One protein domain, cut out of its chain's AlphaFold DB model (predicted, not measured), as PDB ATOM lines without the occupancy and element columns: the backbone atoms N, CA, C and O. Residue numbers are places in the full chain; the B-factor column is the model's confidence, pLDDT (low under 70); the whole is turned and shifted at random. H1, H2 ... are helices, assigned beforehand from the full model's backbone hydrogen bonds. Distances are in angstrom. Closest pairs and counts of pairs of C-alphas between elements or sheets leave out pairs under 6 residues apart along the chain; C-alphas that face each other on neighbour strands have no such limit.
ATOM      1  N   SER A   4      31.255 -17.076  36.194       77.44
ATOM      2  CA  SER A   4      31.942 -16.619  34.979       77.44
ATOM      3  C   SER A   4      33.400 -16.214  35.211       77.44
ATOM      4  O   SER A   4      34.257 -16.543  34.398       77.44
ATOM      5  N   ARG A   5      33.706 -15.560  36.338       78.12
ATOM      6  CA  ARG A   5      35.080 -15.145  36.663       78.12
ATOM      7  C   ARG A   5      35.968 -16.336  37.007       78.12
ATOM      8  O   ARG A   5      37.114 -16.377  36.586       78.12
ATOM      9  N   ALA A   6      35.435 -17.311  37.742       80.06
ATOM     10  CA  ALA A   6      36.182 -18.514  38.097       80.06
ATOM     11  C   ALA A   6      36.534 -19.343  36.851       80.06
ATOM     12  O   ALA A   6      37.666 -19.796  36.720       80.06
ATOM     13  N   VAL A   7      35.592 -19.472  35.909       83.19
ATOM     14  CA  VAL A   7      35.818 -20.181  34.638       83.19
ATOM     15  C   VAL A   7      36.874 -19.477  33.782       83.19
ATOM     16  O   VAL A   7      37.713 -20.143  33.190       83.19
ATOM     17  N   GLN A   8      36.881 -18.141  33.744       85.44
ATOM     18  CA  GLN A   8      37.902 -17.382  33.009       85.44
ATOM     19  C   GLN A   8      39.313 -17.581  33.572       85.44
ATOM     20  O   GLN A   8      40.260 -17.695  32.803       85.44
ATOM     21  N   VAL A   9      39.457 -17.632  34.900       85.44
ATOM     22  CA  VAL A   9      40.761 -17.832  35.556       85.44
ATOM     23  C   VAL A   9      41.296 -19.250  35.334       85.44
ATOM     24  O   VAL A   9      42.503 -19.440  35.230       85.44
ATOM     25  N   LEU A  10      40.411 -20.242  35.246       87.06
ATOM     26  CA  LEU A  10      40.770 -21.651  35.075       87.06
ATOM     27  C   LEU A  10      40.698 -22.133  33.625       87.06
ATOM     28  O   LEU A  10      40.544 -23.327  33.395       87.06
ATOM     29  N   SER A  11      40.751 -21.235  32.648       88.12
ATOM     30  CA  SER A  11      40.535 -21.622  31.259       88.12
ATOM     31  C   SER A  11      41.751 -22.319  30.638       88.12
ATOM     32  O   SER A  11      42.902 -22.129  31.050       88.12
ATOM     33  N   ALA A  12      41.509 -23.057  29.551       89.38
ATOM     34  CA  ALA A  12      42.579 -23.621  28.727       89.38
ATOM     35  C   ALA A  12      43.558 -22.554  28.198       89.38
ATOM     36  O   ALA A  12      44.757 -22.808  28.111       89.38
ATOM     37  N   SER A  13      43.082 -21.340  27.889       91.25
ATOM     38  CA  SER A  13      43.958 -20.257  27.427       91.25
ATOM     39  C   SER A  13      44.948 -19.823  28.510       91.25
ATOM     40  O   SER A  13      46.117 -19.625  28.205       91.25
ATOM     41  N   VAL A  14      44.513 -19.745  29.776       91.00
ATOM     42  CA  VAL A  14      45.406 -19.436  30.906       91.00
ATOM     43  C   VAL A  14      46.466 -20.522  31.069       91.00
ATOM     44  O   VAL A  14      47.635 -20.203  31.268       91.00
ATOM     45  N   SER A  15      46.085 -21.795  30.929       91.88
ATOM     46  CA  SER A  15      47.040 -22.906  30.958       91.88
ATOM     47  C   SER A  15      48.134 -22.758  29.894       91.88
ATOM     48  O   SER A  15      49.319 -22.766  30.229       91.88
ATOM     49  N   VAL A  16      47.749 -22.537  28.632       93.06
ATOM     50  CA  VAL A  16      48.696 -22.376  27.516       93.06
ATOM     51  C   VAL A  16      49.617 -21.177  27.737       93.06
ATOM     52  O   VAL A  16      50.824 -21.290  27.528       93.06
ATOM     53  N   THR A  17      49.083 -20.046  28.210       93.88
ATOM     54  CA  THR A  17      49.898 -18.869  28.537       93.88
ATOM     55  C   THR A  17      50.906 -19.172  29.644       93.88
ATOM     56  O   THR A  17      52.075 -18.824  29.502       93.88
ATOM     57  N   LEU A  18      50.499 -19.859  30.715       91.12
ATOM     58  CA  LEU A  18      51.417 -20.248  31.789       91.12
ATOM     59  C   LEU A  18      52.527 -21.172  31.276       91.12
ATOM     60  O   LEU A  18      53.690 -20.954  31.606       91.12
ATOM     61  N   MET A  19      52.197 -22.158  30.436       94.50
ATOM     62  CA  MET A  19      53.206 -23.025  29.816       94.50
ATOM     63  C   MET A  19      54.184 -22.219  28.958       94.50
ATOM     64  O   MET A  19      55.393 -22.371  29.114       94.50
ATOM     65  N   ALA A  20      53.677 -21.333  28.098       94.19
ATOM     66  CA  ALA A  20      54.502 -20.495  27.231       94.19
ATOM     67  C   ALA A  20      55.468 -19.609  28.032       94.19
ATOM     68  O   ALA A  20      56.645 -19.527  27.692       94.19
ATOM     69  N   LEU A  21      55.000 -19.006  29.129       90.75
ATOM     70  CA  LEU A  21      55.832 -18.183  30.009       90.75
ATOM     71  C   LEU A  21      56.895 -19.003  30.756       90.75
ATOM     72  O   LEU A  21      58.015 -18.530  30.932       90.75
ATOM     73  N   VAL A  22      56.587 -20.243  31.151       91.94
ATOM     74  CA  VAL A  22      57.596 -21.160  31.711       91.94
ATOM     75  C   VAL A  22      58.659 -21.503  30.663       91.94
ATOM     76  O   VAL A  22      59.850 -21.440  30.963       91.94
ATOM     77  N   TYR A  23      58.262 -21.811  29.424       95.00
ATOM     78  CA  TYR A  23      59.211 -22.095  28.338       95.00
ATOM     79  C   TYR A  23      60.066 -20.881  27.962       95.00
ATOM     80  O   TYR A  23      61.257 -21.033  27.691       95.00
ATOM     81  N   ALA A  24      59.484 -19.681  28.006       95.25
ATOM     82  CA  ALA A  24      60.193 -18.418  27.817       95.25
ATOM     83  C   ALA A  24      61.110 -18.048  28.998       95.25
ATOM     84  O   ALA A  24      61.840 -17.068  28.908       95.25
ATOM     85  N   LYS A  25      61.109 -18.836  30.085       93.81
ATOM     86  CA  LYS A  25      61.839 -18.580  31.339       93.81
ATOM     87  C   LYS A  25      61.407 -17.302  32.074       93.81
ATOM     88  O   LYS A  25      62.123 -16.832  32.950       93.81
ATOM     89  N   GLU A  26      60.213 -16.800  31.772       92.50
ATOM     90  CA  GLU A  26      59.573 -15.668  32.458       92.50
ATOM     91  C   GLU A  26      58.876 -16.104  33.760       92.50
ATOM     92  O   GLU A  26      58.595 -15.293  34.640       92.50
ATOM     93  N   LEU A  27      58.593 -17.404  33.906       88.19
ATOM     94  CA  LEU A  27      58.049 -18.005  35.122       88.19
ATOM     95  C   LEU A  27      58.904 -19.186  35.600       88.19
ATOM     96  O   LEU A  27      59.500 -19.894  34.784       88.19
ATOM     97  N   PRO A  28      58.933 -19.459  36.919       87.12
ATOM     98  CA  PRO A  28      59.631 -20.622  37.452       87.12
ATOM     99  C   PRO A  28      58.984 -21.921  36.961       87.12
ATOM    100  O   PRO A  28      57.766 -21.996  36.801       87.12
ATOM    101  N   ALA A  29      59.777 -22.990  36.834       89.06
ATOM    102  CA  ALA A  29      59.291 -24.311  36.420       89.06
ATOM    103  C   ALA A  29      58.130 -24.838  37.292       89.06
ATOM    104  O   ALA A  29      57.255 -25.549  36.806       89.06
ATOM    105  N   ALA A  30      58.066 -24.425  38.565       88.31
ATOM    106  CA  ALA A  30      56.961 -24.739  39.469       88.31
ATOM    107  C   ALA A  30      55.584 -24.266  38.949       88.31
ATOM    108  O   ALA A  30      54.569 -24.892  39.253       88.31
ATOM    109  N   ALA A  31      55.529 -23.214  38.120       87.12
ATOM    110  CA  ALA A  31      54.285 -22.721  37.524       87.12
ATOM    111  C   ALA A  31      53.660 -23.709  36.518       87.12
ATOM    112  O   ALA A  31      52.466 -23.613  36.223       87.12
ATOM    113  N   MET A  32      54.418 -24.705  36.045       91.56
ATOM    114  CA  MET A  32      53.904 -25.770  35.178       91.56
ATOM    115  C   MET A  32      52.825 -26.611  35.876       91.56
ATOM    116  O   MET A  32      51.835 -26.990  35.250       91.56
ATOM    117  N   ALA A  33      52.946 -26.822  37.192       88.81
ATOM    118  CA  ALA A  33      51.918 -27.508  37.972       88.81
ATOM    119  C   ALA A  33      50.581 -26.741  37.947       88.81
ATOM    120  O   ALA A  33      49.521 -27.343  37.767       88.81
ATOM    121  N   THR A  34      50.630 -25.409  38.052       89.44
ATOM    122  CA  THR A  34      49.449 -24.537  37.943       89.44
ATOM    123  C   THR A  34      48.856 -24.567  36.538       89.44
ATOM    124  O   THR A  34      47.637 -24.617  36.387       89.44
ATOM    125  N   ALA A  35      49.696 -24.596  35.501       88.81
ATOM    126  CA  ALA A  35      49.227 -24.704  34.124       88.81
ATOM    127  C   ALA A  35      48.427 -25.998  33.892       88.81
ATOM    128  O   ALA A  35      47.308 -25.951  33.373       88.81
ATOM    129  N   HIS A  36      48.953 -27.143  34.338       91.81
ATOM    130  CA  HIS A  36      48.247 -28.426  34.263       91.81
ATOM    131  C   HIS A  36      46.983 -28.451  35.126       91.81
ATOM    132  O   HIS A  36      45.974 -29.028  34.721       91.81
ATOM    133  N   PHE A  37      47.003 -27.801  36.293       90.75
ATOM    134  CA  PHE A  37      45.813 -27.649  37.129       90.75
ATOM    135  C   PHE A  37      44.692 -26.914  36.381       90.75
ATOM    136  O   PHE A  37      43.568 -27.418  36.330       90.75
ATOM    137  N   CYS A  38      44.990 -25.764  35.764       89.25
ATOM    138  CA  CYS A  38      44.011 -24.997  34.988       89.25
ATOM    139  C   CYS A  38      43.454 -25.813  33.817       89.25
ATOM    140  O   CYS A  38      42.243 -25.888  33.648       89.25
ATOM    141  N   GLU A  39      44.314 -26.496  33.060       91.19
ATOM    142  CA  GLU A  39      43.889 -27.347  31.940       91.19
ATOM    143  C   GLU A  39      42.926 -28.456  32.387       91.19
ATOM    144  O   GLU A  39      41.891 -28.712  31.766       91.19
ATOM    145  N   ARG A  40      43.273 -29.128  33.487       90.50
ATOM    146  CA  ARG A  40      42.496 -30.235  34.039       90.50
ATOM    147  C   ARG A  40      41.139 -29.749  34.550       90.50
ATOM    148  O   ARG A  40      40.127 -30.405  34.304       90.50
ATOM    149  N   MET A  41      41.101 -28.575  35.182       89.56
ATOM    150  CA  MET A  41      39.861 -27.940  35.628       89.56
ATOM    151  C   MET A  41      38.976 -27.461  34.476       89.56
ATOM    152  O   MET A  41      37.771 -27.703  34.528       89.56
ATOM    153  N   ASP A  42      39.540 -26.842  33.435       88.56
ATOM    154  CA  ASP A  42      38.800 -26.440  32.227       88.56
ATOM    155  C   ASP A  42      38.063 -27.644  31.624       88.56
ATOM    156  O   ASP A  42      36.854 -27.588  31.397       88.56
ATOM    157  N   LYS A  43      38.761 -28.782  31.489       86.81
ATOM    158  CA  LYS A  43      38.181 -30.039  30.991       86.81
ATOM    159  C   LYS A  43      37.071 -30.573  31.895       86.81
ATOM    160  O   LYS A  43      36.052 -31.028  31.378       86.81
ATOM    161  N   VAL A  44      37.231 -30.520  33.221       87.44
ATOM    162  CA  VAL A  44      36.174 -30.907  34.178       87.44
ATOM    163  C   VAL A  44      34.941 -30.022  34.009       87.44
ATOM    164  O   VAL A  44      33.830 -30.542  33.889       87.44
ATOM    165  N   PHE A  45      35.124 -28.701  33.963       84.94
ATOM    166  CA  PHE A  45      34.021 -27.758  33.791       84.94
ATOM    167  C   PHE A  45      33.309 -27.952  32.454       84.94
ATOM    168  O   PHE A  45      32.083 -28.048  32.434       84.94
ATOM    169  N   ASP A  46      34.055 -28.065  31.356       82.12
ATOM    170  CA  ASP A  46      33.490 -28.302  30.028       82.12
ATOM    171  C   ASP A  46      32.750 -29.648  29.951       82.12
ATOM    172  O   ASP A  46      31.697 -29.719  29.315       82.12
ATOM    173  N   SER A  47      33.249 -30.683  30.635       80.38
ATOM    174  CA  SER A  47      32.611 -32.007  30.710       80.38
ATOM    175  C   SER A  47      31.287 -31.977  31.468       80.38
ATOM    176  O   SER A  47      30.275 -32.477  30.976       80.38
ATOM    177  N   LEU A  48      31.275 -31.361  32.655       80.31
ATOM    178  CA  LEU A  48      30.089 -31.287  33.514       80.31
ATOM    179  C   LEU A  48      29.038 -30.295  33.001       80.31
ATOM    180  O   LEU A  48      27.856 -30.462  33.287       80.31
ATOM    181  N   ASN A  49      29.460 -29.270  32.258       77.81
ATOM    182  CA  ASN A  49      28.577 -28.260  31.674       77.81
ATOM    183  C   ASN A  49      28.218 -28.562  30.207       77.81
ATOM    184  O   ASN A  49      27.761 -27.687  29.470       77.81
ATOM    185  N   SER A  50      28.457 -29.793  29.758       68.56
ATOM    186  CA  SER A  50      28.106 -30.218  28.413       68.56
ATOM    187  C   SER A  50      26.618 -30.560  28.316       68.56
ATOM    188  O   SER A  50      26.096 -31.410  29.029       68.56
ATOM    189  N   SER A  51      25.916 -29.882  27.412       63.66
ATOM    190  CA  SER A  51      24.526 -30.186  27.045       63.66
ATOM    191  C   SER A  51      24.402 -30.675  25.600       63.66
ATOM    192  O   SER A  51      23.329 -31.083  25.161       63.66
ATOM    193  N   SER A  52      25.502 -30.649  24.841       61.56
ATOM    194  CA  SER A  52      25.521 -31.029  23.435       61.56
ATOM    195  C   SER A  52      25.479 -32.554  23.261       61.56
ATOM    196  O   SER A  52      26.316 -33.268  23.812       61.56
ATOM    197  N   PRO A  53      24.564 -33.088  22.434       56.22
ATOM    198  CA  PRO A  53      24.491 -34.525  22.154       56.22
ATOM    199  C   PRO A  53      25.578 -35.019  21.178       56.22
ATOM    200  O   PRO A  53      25.760 -36.231  21.031       56.22
ATOM    201  N   LYS A  54      26.287 -34.101  20.500       58.75
ATOM    202  CA  LYS A  54      27.332 -34.390  19.504       58.75
ATOM    203  C   LYS A  54      28.726 -34.078  20.057       58.75
ATOM    204  O   LYS A  54      28.944 -33.003  20.612       58.75
ATOM    205  N   LYS A  55      29.666 -35.006  19.852       57.88
ATOM    206  CA  LYS A  55      31.097 -34.842  20.148       57.88
ATOM    207  C   LYS A  55      31.689 -33.846  19.149       57.88
ATOM    208  O   LYS A  55      31.818 -34.166  17.973       57.88
ATOM    209  N   ASN A  56      32.031 -32.644  19.604       59.28
ATOM    210  CA  ASN A  56      32.877 -31.737  18.830       59.28
ATOM    211  C   ASN A  56      34.340 -32.105  19.081       59.28
ATOM    212  O   ASN A  56      34.736 -32.295  20.229       59.28
ATOM    213  N   ALA A  57      35.149 -32.169  18.021       57.53
ATOM    214  CA  ALA A  57      36.560 -32.570  18.085       57.53
ATOM    215  C   ALA A  57      37.414 -31.709  19.038       57.53
ATOM    216  O   ALA A  57      38.494 -32.117  19.446       57.53
ATOM    217  N   GLN A  58      36.928 -30.521  19.400       55.03
ATOM    218  CA  GLN A  58      37.722 -29.496  20.062       55.03
ATOM    219  C   GLN A  58      37.562 -29.453  21.586       55.03
ATOM    220  O   GLN A  58      38.367 -28.804  22.249       55.03
ATOM    221  N   LYS A  59      36.534 -30.099  22.162       56.12
ATOM    222  CA  LYS A  59      36.250 -30.029  23.607       56.12
ATOM    223  C   LYS A  59      35.559 -31.294  24.111       56.12
ATOM    224  O   LYS A  59      34.728 -31.861  23.404       56.12
ATOM    225  N   CYS A  60      35.795 -31.666  25.372       53.81
ATOM    226  CA  CYS A  60      35.035 -32.687  26.115       53.81
ATOM    227  C   CYS A  60      33.584 -32.242  26.403       53.81
ATOM    228  O   CYS A  60      33.063 -32.458  27.486       53.81
ATOM    229  N   ARG A  61      32.926 -31.581  25.447       59.47
ATOM    230  CA  ARG A  61      31.552 -31.097  25.541       59.47
ATOM    231  C   ARG A  61      30.625 -32.075  24.836       59.47
ATOM    232  O   ARG A  61      30.207 -31.827  23.706       59.47
ATOM    233  N   TYR A  62      30.338 -33.207  25.463       64.69
ATOM    234  CA  TYR A  62      29.314 -34.118  24.963       64.69
ATOM    235  C   TYR A  62      28.611 -34.845  26.104       64.69
ATOM    236  O   TYR A  62      29.226 -35.155  27.119       64.69
ATOM    237  N   ALA A  63      27.317 -35.106  25.917       61.69
ATOM    238  CA  ALA A  63      26.487 -35.771  26.913       61.69
ATOM    239  C   ALA A  63      27.078 -37.125  27.345       61.69
ATOM    240  O   ALA A  63      27.499 -37.920  26.504       61.69
ATOM    241  N   ILE A  64      27.049 -37.390  28.653       64.50
ATOM    242  CA  ILE A  64      27.503 -38.647  29.259       64.50
ATOM    243  C   ILE A  64      26.622 -39.800  28.751       64.50
ATOM    244  O   ILE A  64      25.436 -39.854  29.091       64.50
ATOM    245  N   ARG A  65      27.171 -40.748  27.978       63.09
ATOM    246  CA  ARG A  65      26.501 -42.025  27.667       63.09
ATOM    247  C   ARG A  65      27.089 -43.159  28.515       63.09
ATOM    248  O   ARG A  65      28.158 -43.043  29.112       63.09
ATOM    249  N   ARG A  66      26.338 -44.264  28.622       55.47
ATOM    250  CA  ARG A  66      26.530 -45.342  29.619       55.47
ATOM    251  C   ARG A  66      27.889 -46.068  29.586       55.47
ATOM    252  O   ARG A  66      28.168 -46.763  30.553       55.47
ATOM    253  N   ASN A  67      28.715 -45.911  28.547       57.03
ATOM    254  CA  ASN A  67      29.997 -46.621  28.383       57.03
ATOM    255  C   ASN A  67      31.163 -45.701  27.974       57.03
ATOM    256  O   ASN A  67      32.162 -46.162  27.426       57.03
ATOM    257  N   ASP A  68      31.045 -44.396  28.214       70.00
ATOM    258  CA  ASP A  68      31.930 -43.437  27.558       70.00
ATOM    259  C   ASP A  68      33.216 -43.172  28.351       70.00
ATOM    260  O   ASP A  68      33.204 -43.054  29.578       70.00
ATOM    261  N   GLU A  69      34.315 -42.964  27.622       77.00
ATOM    262  CA  GLU A  69      35.617 -42.462  28.101       77.00
ATOM    263  C   GLU A  69      35.479 -41.282  29.080       77.00
ATOM    264  O   GLU A  69      36.257 -41.146  30.021       77.00
ATOM    265  N   LEU A  70      34.440 -40.459  28.895       77.69
ATOM    266  CA  LEU A  70      34.085 -39.341  29.762       77.69
ATOM    267  C   LEU A  70      33.786 -39.764  31.207       77.69
ATOM    268  O   LEU A  70      34.184 -39.071  32.138       77.69
ATOM    269  N   VAL A  71      33.103 -40.894  31.416       81.50
ATOM    270  CA  VAL A  71      32.787 -41.405  32.761       81.50
ATOM    271  C   VAL A  71      34.063 -41.828  33.478       81.50
ATOM    272  O   VAL A  71      34.235 -41.510  34.654       81.50
ATOM    273  N   ASN A  72      34.969 -42.507  32.774       85.75
ATOM    274  CA  ASN A  72      36.261 -42.905  33.331       85.75
ATOM    275  C   ASN A  72      37.118 -41.677  33.641       85.75
ATOM    276  O   ASN A  72      37.588 -41.545  34.769       85.75
ATOM    277  N   PHE A  73      37.187 -40.715  32.714       85.31
ATOM    278  CA  PHE A  73      37.827 -39.427  32.966       85.31
ATOM    279  C   PHE A  73      37.276 -38.778  34.241       85.31
ATOM    280  O   PHE A  73      38.051 -38.461  35.139       85.31
ATOM    281  N   LEU A  74      35.952 -38.628  34.367       84.62
ATOM    282  CA  LEU A  74      35.320 -38.006  35.534       84.62
ATOM    283  C   LEU A  74      35.574 -38.779  36.838       84.62
ATOM    284  O   LEU A  74      35.734 -38.146  37.883       84.62
ATOM    285  N   ARG A  75      35.662 -40.114  36.802       86.94
ATOM    286  CA  ARG A  75      36.064 -40.924  37.969       86.94
ATOM    287  C   ARG A  75      37.503 -40.628  38.391       86.94
ATOM    288  O   ARG A  75      37.742 -40.409  39.580       86.94
ATOM    289  N   ASP A  76      38.427 -40.529  37.441       88.06
ATOM    290  CA  ASP A  76      39.821 -40.164  37.723       88.06
ATOM    291  C   ASP A  76      39.922 -38.736  38.277       88.06
ATOM    292  O   ASP A  76      40.712 -38.451  39.184       88.06
ATOM    293  N   GLN A  77      39.088 -37.824  37.764       87.81
ATOM    294  CA  GLN A  77      38.992 -36.459  38.281       87.81
ATOM    295  C   GLN A  77      38.430 -36.431  39.700       87.81
ATOM    296  O   GLN A  77      38.911 -35.661  40.526       87.81
ATOM    297  N   LEU A  78      37.457 -37.287  40.015       84.94
ATOM    298  CA  LEU A  78      36.881 -37.380  41.354       84.94
ATOM    299  C   LEU A  78      37.920 -37.836  42.385       84.94
ATOM    300  O   LEU A  78      37.999 -37.245  43.461       84.94
ATOM    301  N   ALA A  79      38.727 -38.850  42.063       83.81
ATOM    302  CA  ALA A  79      39.815 -39.296  42.934       83.81
ATOM    303  C   ALA A  79      40.848 -38.181  43.167       83.81
ATOM    304  O   ALA A  79      41.277 -37.956  44.299       83.81
ATOM    305  N   TRP A  80      41.189 -37.440  42.109       86.94
ATOM    306  CA  TRP A  80      42.081 -36.288  42.197       86.94
ATOM    307  C   TRP A  80      41.510 -35.164  43.063       86.94
ATOM    308  O   TRP A  80      42.199 -34.697  43.957       86.94
ATOM    309  N   ILE A  81      40.254 -34.760  42.865       85.25
ATOM    310  CA  ILE A  81      39.617 -33.704  43.671       85.25
ATOM    311  C   ILE A  81      39.535 -34.120  45.145       85.25
ATOM    312  O   ILE A  81      39.766 -33.304  46.035       85.25
ATOM    313  N   ARG A  82      39.256 -35.401  45.424       82.19
ATOM    314  CA  ARG A  82      39.217 -35.940  46.792       82.19
ATOM    315  C   ARG A  82      40.568 -35.900  47.505       82.19
ATOM    316  O   ARG A  82      40.582 -35.867  48.730       82.19
ATOM    317  N   SER A  83      41.684 -35.912  46.777       83.19
ATOM    318  CA  SER A  83      43.017 -35.855  47.387       83.19
ATOM    319  C   SER A  83      43.456 -34.435  47.752       83.19
ATOM    320  O   SER A  83      44.497 -34.255  48.389       83.19
ATOM    321  N   TRP A  84      42.681 -33.415  47.375       82.31
ATOM    322  CA  TRP A  84      43.035 -32.032  47.656       82.31
ATOM    323  C   TRP A  84      42.917 -31.727  49.143       82.31
ATOM    324  O   TRP A  84      41.843 -31.787  49.739       82.31
ATOM    325  N   LYS A  85      44.026 -31.287  49.730       71.56
ATOM    326  CA  LYS A  85      44.023 -30.608  51.022       71.56
ATOM    327  C   LYS A  85      43.760 -29.132  50.758       71.56
ATOM    328  O   LYS A  85      44.676 -28.377  50.440       71.56
ATOM    329  N   LEU A  86      42.494 -28.730  50.827       62.19
ATOM    330  CA  LEU A  86      42.125 -27.319  50.751       62.19
ATOM    331  C   LEU A  86      42.613 -26.622  52.028       62.19
ATOM    332  O   LEU A  86      41.928 -26.620  53.048       62.19
ATOM    333  N   CYS A  87      43.811 -26.038  51.985       43.66
ATOM    334  CA  CYS A  87      44.273 -25.143  53.041       43.66
ATOM    335  C   CYS A  87      43.438 -23.858  52.997       43.66
ATOM    336  O   CYS A  87      43.715 -22.936  52.235       43.66
ATOM    337  N   LEU A  88      42.391 -23.803  53.824       45.56
ATOM    338  CA  LEU A  88      41.576 -22.605  54.060       45.56
ATOM    339  C   LEU A  88      42.304 -21.531  54.890       45.56
ATOM    340  O   LEU A  88      41.750 -20.459  55.127       45.56
ATOM    341  N   LEU A  89      43.546 -21.784  55.305       36.28
ATOM    342  CA  LEU A  89      44.383 -20.823  56.011       36.28
ATOM    343  C   LEU A  89      45.415 -20.214  55.050       36.28
ATOM    344  O   LEU A  89      46.206 -20.931  54.448       36.28
ATOM    345  N   ALA A  90      45.396 -18.880  54.963       36.81
ATOM    346  CA  ALA A  90      46.405 -17.976  54.387       36.81
ATOM    347  C   ALA A  90      46.254 -17.449  52.943       36.81
ATOM    348  O   ALA A  90      47.009 -16.550  52.584       36.81
ATOM    349  N   CYS A  91      45.264 -17.855  52.139       31.34
ATOM    350  CA  CYS A  91      45.044 -17.220  50.826       31.34
ATOM    351  C   CYS A  91      43.761 -16.381  50.793       31.34
ATOM    352  O   CYS A  91      42.654 -16.887  50.973       31.34
ATOM    353  N   ALA A  92      43.919 -15.087  50.503       34.03
ATOM    354  CA  ALA A  92      42.903 -14.032  50.441       34.03
ATOM    355  C   ALA A  92      41.813 -14.204  49.352       34.03
ATOM    356  O   ALA A  92      41.220 -13.230  48.902       34.03
ATOM    357  N   ASN A  93      41.496 -15.431  48.935       43.34
ATOM    358  CA  ASN A  93      40.415 -15.717  47.994       43.34
ATOM    359  C   ASN A  93      39.507 -16.835  48.517       43.34
ATOM    360  O   ASN A  93      39.429 -17.937  47.973       43.34
ATOM    361  N   LYS A  94      38.745 -16.491  49.564       42.38
ATOM    362  CA  LYS A  94      37.662 -17.305  50.151       42.38
ATOM    363  C   LYS A  94      36.642 -17.802  49.114       42.38
ATOM    364  O   LYS A  94      35.967 -18.794  49.347       42.38
ATOM    365  N   ALA A  95      36.534 -17.151  47.955       46.91
ATOM    366  CA  ALA A  95      35.544 -17.476  46.936       46.91
ATOM    367  C   ALA A  95      35.784 -18.829  46.243       46.91
ATOM    368  O   ALA A  95      34.820 -19.515  45.920       46.91
ATOM    369  N   PHE A  96      37.036 -19.237  46.014       46.25
ATOM    370  CA  PHE A  96      37.326 -20.383  45.144       46.25
ATOM    371  C   PHE A  96      37.008 -21.733  45.802       46.25
ATOM    372  O   PHE A  96      36.262 -22.540  45.245       46.25
ATOM    373  N   ALA A  97      37.500 -21.939  47.026       46.78
ATOM    374  CA  ALA A  97      37.194 -23.130  47.816       46.78
ATOM    375  C   ALA A  97      35.691 -23.220  48.128       46.78
ATOM    376  O   ALA A  97      35.105 -24.296  48.046       46.78
ATOM    377  N   TYR A  98      35.043 -22.081  48.394       47.78
ATOM    378  CA  TYR A  98      33.614 -22.033  48.697       47.78
ATOM    379  C   TYR A  98      32.747 -22.383  47.481       47.78
ATOM    380  O   TYR A  98      31.783 -23.126  47.626       47.78
ATOM    381  N   VAL A  99      33.094 -21.916  46.273       52.12
ATOM    382  CA  VAL A  99      32.358 -22.234  45.030       52.12
ATOM    383  C   VAL A  99      32.450 -23.724  44.702       52.12
ATOM    384  O   VAL A  99      31.440 -24.338  44.371       52.12
ATOM    385  N   LEU A 100      33.639 -24.320  44.823       52.19
ATOM    386  CA  LEU A 100      33.813 -25.743  44.541       52.19
ATOM    387  C   LEU A 100      33.105 -26.610  45.594       52.19
ATOM    388  O   LEU A 100      32.395 -27.548  45.240       52.19
ATOM    389  N   CYS A 101      33.218 -26.249  46.875       44.41
ATOM    390  CA  CYS A 101      32.581 -26.978  47.969       44.41
ATOM    391  C   CYS A 101      31.045 -26.865  47.928       44.41
ATOM    392  O   CYS A 101      30.353 -27.862  48.127       44.41
ATOM    393  N   THR A 102      30.497 -25.690  47.592       47.94
ATOM    394  CA  THR A 102      29.042 -25.496  47.427       47.94
ATOM    395  C   THR A 102      28.495 -26.153  46.165       47.94
ATOM    396  O   THR A 102      27.410 -26.722  46.223       47.94
ATOM    397  N   TYR A 103      29.225 -26.154  45.043       48.22
ATOM    398  CA  TYR A 103      28.791 -26.848  43.825       48.22
ATOM    399  C   TYR A 103      28.796 -28.376  44.003       48.22
ATOM    400  O   TYR A 103      27.852 -29.047  43.586       48.22
ATOM    401  N   ILE A 104      29.810 -28.920  44.689       47.03
ATOM    402  CA  ILE A 104      29.887 -30.350  45.032       47.03
ATOM    403  C   ILE A 104      28.809 -30.732  46.064       47.03
ATOM    404  O   ILE A 104      28.151 -31.759  45.892       47.03
ATOM    405  N   CYS A 105      28.563 -29.905  47.089       39.97
ATOM    406  CA  CYS A 105      27.485 -30.141  48.063       39.97
ATOM    407  C   CYS A 105      26.083 -29.997  47.449       39.97
ATOM    408  O   CYS A 105      25.194 -30.771  47.777       39.97
ATOM    409  N   SER A 106      25.873 -29.060  46.519       39.50
ATOM    410  CA  SER A 106      24.565 -28.823  45.889       39.50
ATOM    411  C   SER A 106      24.103 -29.967  44.976       39.50
ATOM    412  O   SER A 106      22.937 -29.984  44.580       39.50
ATOM    413  N   LYS A 107      24.993 -30.896  44.603       44.91
ATOM    414  CA  LYS A 107      24.680 -32.048  43.740       44.91
ATOM    415  C   LYS A 107      24.654 -33.393  44.476       44.91
ATOM    416  O   LYS A 107      24.214 -34.366  43.875       44.91
TER     417      LYS A 107
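Overview. This is residues 4 to 107 of the 125 residues of an uncharacterized protein of Rhipicephalus zambeziensis (UniProt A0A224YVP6). One long helix, H3, runs through the middle, and the other parts are set round it: H2 folds back along it as a helical hairpin, H4 slants across its later part at residues 44 to 47, short H1 sits by its residues 38 to 45, and H5 lies off to one side, touching no helix. The printed part has 104 residues with five named helices, H1 to H5 in order along the chain, and no named strand: all helix. It is only just compact, close to loose, with radius of gyration of the C-alphas 15.2 A and spans of 43 by 32 by 25 A.

Along the chain. H1 is residues 4 to 9, from C-alpha 4 at (31.942, -16.619, 34.979). H2 is residues 12 to 23, H3 31 to 48, 26.0 A long, H4 69 to 82, 20.1 A, and H5 94 to 105, ending at (27.485, -30.141, 48.063).

Arrangement. H3 is the hub. H2 and H3 touch as a hairpin, closest C-alphas Ser 15 and Ala 35, 4.2 A, at a shallow tilt of 15 degrees. H1 and H4 each only just touch H3, with 3 pairs of C-alphas within 8 A; the closest are Val 7 and Asp 42, and Leu 74 and Val 44, each 7.3 A. H5 touches no helix. Every O i to N i+4 pair is within hydrogen-bond range in H1 to H4, and 7 of 8 in H5.

Size, cuts and confidence. The printed part has no cut. The links H3 to H4 and H4 to H5 are long. Residues 50 to 67 and 86 to 107 have pLDDT under 70.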